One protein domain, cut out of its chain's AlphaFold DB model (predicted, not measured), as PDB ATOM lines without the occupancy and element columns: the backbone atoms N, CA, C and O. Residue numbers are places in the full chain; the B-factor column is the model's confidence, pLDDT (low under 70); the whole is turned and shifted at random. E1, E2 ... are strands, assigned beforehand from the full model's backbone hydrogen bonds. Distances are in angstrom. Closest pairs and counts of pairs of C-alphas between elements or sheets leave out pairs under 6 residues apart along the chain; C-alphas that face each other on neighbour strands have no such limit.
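Overview. This is residues 36 to 81 of the 102 residues of an uncharacterized protein of viral metagenome (UniProt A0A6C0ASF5). With little regular structure, this is a two-stranded hairpin, E1 and E2, with a long loop before it; the loop's tip, residues 47 to 52, and the hairpin's turn, residues 65 to 70, stick out. The printed part has 46 residues, 13 of them in the two antiparallel strands, and no named helix: all strand. It is loose and elongated, with a radius of gyration of the C-alphas of 11.9 A and spans of 37 by 22 by 19 A.

Along the chain. Start at C-alpha 36, (-15.284, 43.240, 43.186); residues 36 to 56 hold no named element. E1, residues 57 to 64, measures 14.3 A and bends by 92 degrees at residue 60. E2, residues 71 to 75, measures 13.0 A and ends at C-alpha 75, (-16.611, 44.039, 31.808).

Arrangement. Residues 41 to 42 pair antiparallel with residues 57 to 58 of E1. Across the hairpin of E1 and E2, at 137 degrees, find N 63 and O 72 within hydrogen-bond range at 2.8 A.

Size, cuts and confidence. The farthest C-alphas, Tyr 50 and Val 67, are 36.7 A apart. The printed part has no cut, and the E1 to E2 link is short. Residues 45 to 54 have pLDDT under 70.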
ATOM      1  N   ARG A  36     -14.171  43.756  42.365       90.44
ATOM      2  CA  ARG A  36     -15.284  43.240  43.186       90.44
ATOM      3  C   ARG A  36     -15.558  44.044  44.467       90.44
ATOM      4  O   ARG A  36     -16.675  43.998  44.962       90.44
ATOM      5  N   ASN A  37     -14.568  44.789  44.964       91.56
ATOM      6  CA  ASN A  37     -14.690  45.621  46.170       91.56
ATOM      7  C   ASN A  37     -15.007  47.092  45.835       91.56
ATOM      8  O   ASN A  37     -15.032  47.940  46.723       91.56
ATOM      9  N   CYS A  38     -15.211  47.411  44.554       94.00
ATOM     10  CA  CYS A  38     -15.532  48.754  44.088       94.00
ATOM     11  C   CYS A  38     -17.049  48.986  44.092       94.00
ATOM     12  O   CYS A  38     -17.798  48.154  43.577       94.00
ATOM     13  N   LYS A  39     -17.515  50.159  44.534       95.12
ATOM     14  CA  LYS A  39     -18.941  50.548  44.506       95.12
ATOM     15  C   LYS A  39     -19.561  50.536  43.099       95.12
ATOM     16  O   LYS A  39     -20.780  50.433  42.928       95.12
ATOM     17  N   HIS A  40     -18.720  50.661  42.070       95.56
ATOM     18  CA  HIS A  40     -19.129  50.652  40.667       95.56
ATOM     19  C   HIS A  40     -19.266  49.249  40.077       95.56
ATOM     20  O   HIS A  40     -19.697  49.121  38.934       95.56
ATOM     21  N   PHE A  41     -18.902  48.203  40.809       94.31
ATOM     22  CA  PHE A  41     -19.018  46.834  40.330       94.31
ATOM     23  C   PHE A  41     -20.478  46.378  40.295       94.31
ATOM     24  O   PHE A  41     -21.259  46.657  41.206       94.31
ATOM     25  N   ILE A  42     -20.848  45.679  39.225       92.62
ATOM     26  CA  ILE A  42     -22.121  44.973  39.093       92.62
ATOM     27  C   ILE A  42     -21.794  43.480  39.031       92.62
ATOM     28  O   ILE A  42     -21.176  43.054  38.049       92.62
ATOM     29  N   PRO A  43     -22.168  42.677  40.040       88.81
ATOM     30  CA  PRO A  43     -21.988  41.233  39.970       88.81
ATOM     31  C   PRO A  43     -22.874  40.642  38.863       88.81
ATOM     32  O   PRO A  43     -23.986  41.109  38.630       88.81
ATOM     33  N   HIS A  44     -22.384  39.614  38.173       82.94
ATOM     34  CA  HIS A  44     -23.191  38.866  37.209       82.94
ATOM     35  C   HIS A  44     -24.059  37.847  37.960       82.94
ATOM     36  O   HIS A  44     -23.531  37.037  38.718       82.94
ATOM     37  N   GLU A  45     -25.380  37.881  37.764       69.06
ATOM     38  CA  GLU A  45     -26.336  37.109  38.578       69.06
ATOM     39  C   GLU A  45     -26.323  35.595  38.309       69.06
ATOM     40  O   GLU A  45     -26.830  34.818  39.114       69.06
ATOM     41  N   THR A  46     -25.710  35.125  37.215       60.19
ATOM     42  CA  THR A  46     -25.624  33.683  36.920       60.19
ATOM     43  C   THR A  46     -24.459  33.018  37.655       60.19
ATOM     44  O   THR A  46     -23.548  32.456  37.043       60.19
ATOM     45  N   SER A  47     -24.476  33.068  38.981       49.31
ATOM     46  CA  SER A  47     -23.626  32.230  39.821       49.31
ATOM     47  C   SER A  47     -24.208  30.813  39.904       49.31
ATOM     48  O   SER A  47     -24.622  30.363  40.969       49.31
ATOM     49  N   ASN A  48     -24.247  30.072  38.791       51.81
ATOM     50  CA  ASN A  48     -24.237  28.617  38.946       51.81
ATOM     51  C   ASN A  48     -22.874  28.288  39.561       51.81
ATOM     52  O   ASN A  48     -21.854  28.719  39.025       51.81
ATOM     53  N   GLU A  49     -22.848  27.564  40.684       54.72
ATOM     54  CA  GLU A  49     -21.641  27.272  41.488       54.72
ATOM     55  C   GLU A  49     -20.448  26.734  40.671       54.72
ATOM     56  O   GLU A  49     -19.298  26.825  41.102       54.72
ATOM     57  N   TYR A  50     -20.716  26.227  39.466       51.97
ATOM     58  CA  TYR A  50     -19.749  25.718  38.498       51.97
ATOM     59  C   TYR A  50     -18.990  26.785  37.691       51.97
ATOM     60  O   TYR A  50     -17.886  26.512  37.226       51.97
ATOM     61  N   HIS A  51     -19.519  28.003  37.542       48.19
ATOM     62  CA  HIS A  51     -18.872  29.087  36.797       48.19
ATOM     63  C   HIS A  51     -18.546  30.260  37.730       48.19
ATOM     64  O   HIS A  51     -19.086  31.353  37.605       48.19
ATOM     65  N   LYS A  52     -17.602  30.041  38.655       50.72
ATOM     66  CA  LYS A  52     -16.998  31.065  39.540       50.72
ATOM     67  C   LYS A  52     -16.145  32.114  38.804       50.72
ATOM     68  O   LYS A  52     -15.236  32.705  39.387       50.72
ATOM     69  N   TYR A  53     -16.392  32.357  37.522       55.31
ATOM     70  CA  TYR A  53     -15.782  33.499  36.862       55.31
ATOM     71  C   TYR A  53     -16.595  34.716  37.293       55.31
ATOM     72  O   TYR A  53     -17.693  34.938  36.796       55.31
ATOM     73  N   ASN A  54     -16.074  35.468  38.267       56.66
ATOM     74  CA  ASN A  54     -16.625  36.745  38.730       56.66
ATOM     75  C   ASN A  54     -16.505  37.817  37.626       56.66
ATOM     76  O   ASN A  54     -15.872  38.855  37.815       56.66
ATOM     77  N   LEU A  55     -17.082  37.553  36.452       70.62
ATOM     78  CA  LEU A  55     -17.149  38.456  35.310       70.62
ATOM     79  C   LEU A  55     -18.262  39.468  35.568       70.62
ATOM     80  O   LEU A  55     -19.295  39.477  34.909       70.62
ATOM     81  N   GLY A  56     -18.075  40.290  36.597       89.25
ATOM     82  CA  GLY A  56     -18.928  41.447  36.797       89.25
ATOM     83  C   GLY A  56     -18.620  42.542  35.783       89.25
ATOM     84  O   GLY A  56     -17.572  42.560  35.128       89.25
ATOM     85  N   THR A  57     -19.542  43.484  35.675       94.50
ATOM     86  CA  THR A  57     -19.407  44.659  34.810       94.50
ATOM     87  C   THR A  57     -19.172  45.918  35.641       94.50
ATOM     88  O   THR A  57     -19.293  45.906  36.868       94.50
ATOM     89  N   CYS A  58     -18.766  47.010  34.995       95.31
ATOM     90  CA  CYS A  58     -18.500  48.290  35.646       95.31
ATOM     91  C   CYS A  58     -19.579  49.323  35.294       95.31
ATOM     92  O   CYS A  58     -19.751  49.663  34.128       95.31
ATOM     93  N   LYS A  59     -20.247  49.903  36.301       95.44
ATOM     94  CA  LYS A  59     -21.289  50.941  36.134       95.44
ATOM     95  C   LYS A  59     -20.796  52.200  35.415       95.44
ATOM     96  O   LYS A  59     -21.613  52.918  34.848       95.44
ATOM     97  N   LEU A  60     -19.492  52.489  35.467       95.56
ATOM     98  CA  LEU A  60     -18.907  53.700  34.880       95.56
ATOM     99  C   LEU A  60     -18.723  53.616  33.363       95.56
ATOM    100  O   LEU A  60     -18.660  54.652  32.704       95.56
ATOM    101  N   TYR A  61     -18.608  52.409  32.808       95.94
ATOM    102  CA  TYR A  61     -18.226  52.222  31.414       95.94
ATOM    103  C   TYR A  61     -19.207  51.319  30.695       95.94
ATOM    104  O   TYR A  61     -19.684  50.324  31.232       95.94
ATOM    105  N   GLY A  62     -19.486  51.667  29.448       93.44
ATOM    106  CA  GLY A  62     -20.422  50.934  28.625       93.44
ATOM    107  C   GLY A  62     -20.953  51.785  27.490       93.44
ATOM    108  O   GLY A  62     -20.465  52.882  27.212       93.44
ATOM    109  N   PHE A  63     -21.994  51.267  26.857       95.50
ATOM    110  CA  PHE A  63     -22.654  51.889  25.725       95.50
ATOM    111  C   PHE A  63     -24.151  51.984  25.997       95.50
ATOM    112  O   PHE A  63     -24.776  51.030  26.460       95.50
ATOM    113  N   LYS A  64     -24.740  53.137  25.673       95.88
ATOM    114  CA  LYS A  64     -26.191  53.326  25.656       95.88
ATOM    115  C   LYS A  64     -26.661  53.388  24.211       95.88
ATOM    116  O   LYS A  64     -26.225  54.245  23.446       95.88
ATOM    117  N   ASN A  65     -27.585  52.511  23.848       96.31
ATOM    118  CA  ASN A  65     -28.311  52.636  22.598       96.31
ATOM    119  C   ASN A  65     -29.292  53.815  22.713       96.31
ATOM    120  O   ASN A  65     -30.177  53.809  23.566       96.31
ATOM    121  N   ILE A  66     -29.132  54.828  21.861       96.12
ATOM    122  CA  ILE A  66     -29.942  56.054  21.915       96.12
ATOM    123  C   ILE A  66     -31.389  55.857  21.442       96.12
ATOM    124  O   ILE A  66     -32.255  56.622  21.845       96.12
ATOM    125  N   VAL A  67     -31.654  54.840  20.616       97.50
ATOM    126  CA  VAL A  67     -32.988  54.555  20.069       97.50
ATOM    127  C   VAL A  67     -33.790  53.696  21.040       97.50
ATOM    128  O   VAL A  67     -34.923  54.025  21.367       97.50
ATOM    129  N   SER A  68     -33.206  52.597  21.526       97.06
ATOM    130  CA  SER A  68     -33.897  51.668  22.432       97.06
ATOM    131  C   SER A  68     -33.756  52.023  23.910       97.06
ATOM    132  O   SER A  68     -34.424  51.432  24.752       97.06
ATOM    133  N   GLY A  69     -32.840  52.930  24.257       96.00
ATOM    134  CA  GLY A  69     -32.506  53.266  25.640       96.00
ATOM    135  C   GLY A  69     -31.696  52.195  26.380       96.00
ATOM    136  O   GLY A  69     -31.275  52.448  27.508       96.00
ATOM    137  N   LYS A  70     -31.440  51.028  25.767       96.69
ATOM    138  CA  LYS A  70     -30.718  49.913  26.396       96.69
ATOM    139  C   LYS A  70     -29.283  50.313  26.744       96.69
ATOM    140  O   LYS A  70     -28.557  50.813  25.885       96.69
ATOM    141  N   ILE A  71     -28.871  50.032  27.978       94.56
ATOM    142  CA  ILE A  71     -27.499  50.216  28.461       94.56
ATOM    143  C   ILE A  71     -26.821  48.847  28.540       94.56
ATOM    144  O   ILE A  71     -27.385  47.904  29.092       94.56
ATOM    145  N   THR A  72     -25.614  48.757  27.992       93.81
ATOM    146  CA  THR A  72     -24.723  47.603  28.125       93.81
ATOM    147  C   THR A  72     -23.454  48.074  28.817       93.81
ATOM    148  O   THR A  72     -22.769  48.952  28.295       93.81
ATOM    149  N   TYR A  73     -23.148  47.506  29.978       95.06
ATOM    150  CA  TYR A  73     -21.935  47.825  30.727       95.06
ATOM    151  C   TYR A  73     -20.734  47.028  30.209       95.06
ATOM    152  O   TYR A  73     -20.888  45.909  29.724       95.06
ATOM    153  N   GLU A  74     -19.545  47.613  30.318       94.31
ATOM    154  CA  GLU A  74     -18.279  46.957  29.988       94.31
ATOM    155  C   GLU A  74     -17.846  46.022  31.122       94.31
ATOM    156  O   GLU A  74     -18.110  46.294  32.302       94.31
ATOM    157  N   TYR A  75     -17.145  44.937  30.789       93.56
ATOM    158  CA  TYR A  75     -16.611  44.039  31.808       93.56
ATOM    159  C   TYR A  75     -15.564  44.738  32.684       93.56
ATOM    160  O   TYR A  75     -14.762  45.563  32.233       93.56
ATOM    161  N   ALA A  76     -15.585  44.434  33.981       93.50
ATOM    162  CA  ALA A  76     -14.761  45.143  34.952       93.50
ATOM    163  C   ALA A  76     -13.253  44.883  34.774       93.50
ATOM    164  O   ALA A  76     -12.438  45.734  35.133       93.50
ATOM    165  N   ASP A  77     -12.875  43.730  34.225       90.56
ATOM    166  CA  ASP A  77     -11.500  43.371  33.872       90.56
ATOM    167  C   ASP A  77     -11.022  44.102  32.607       90.56
ATOM    168  O   ASP A  77      -9.909  44.628  32.589       90.56
ATOM    169  N   HIS A  78     -11.873  44.246  31.589       93.19
ATOM    170  CA  HIS A  78     -11.586  45.055  30.401       93.19
ATOM    171  C   HIS A  78     -11.309  46.515  30.764       93.19
ATOM    172  O   HIS A  78     -10.362  47.118  30.259       93.19
ATOM    173  N   CYS A  79     -12.046  47.056  31.738       94.44
ATOM    174  CA  CYS A  79     -11.828  48.413  32.239       94.44
ATOM    175  C   CYS A  79     -10.411  48.634  32.811       94.44
ATOM    176  O   CYS A  79      -9.970  49.781  32.923       94.44
ATOM    177  N   ARG A  80      -9.683  47.568  33.178       93.00
ATOM    178  CA  ARG A  80      -8.298  47.631  33.681       93.00
ATOM    179  C   ARG A  80      -7.244  47.643  32.573       93.00
ATOM    180  O   ARG A  80      -6.086  47.942  32.849       93.00
ATOM    181  N   GLN A  81      -7.625  47.374  31.326       93.38
ATOM    182  CA  GLN A  81      -6.695  47.280  30.194       93.38
ATOM    183  C   GLN A  81      -6.417  48.636  29.526       93.38
ATOM    184  O   GLN A  81      -5.501  48.749  28.715       93.38
TER     185      GLN A  81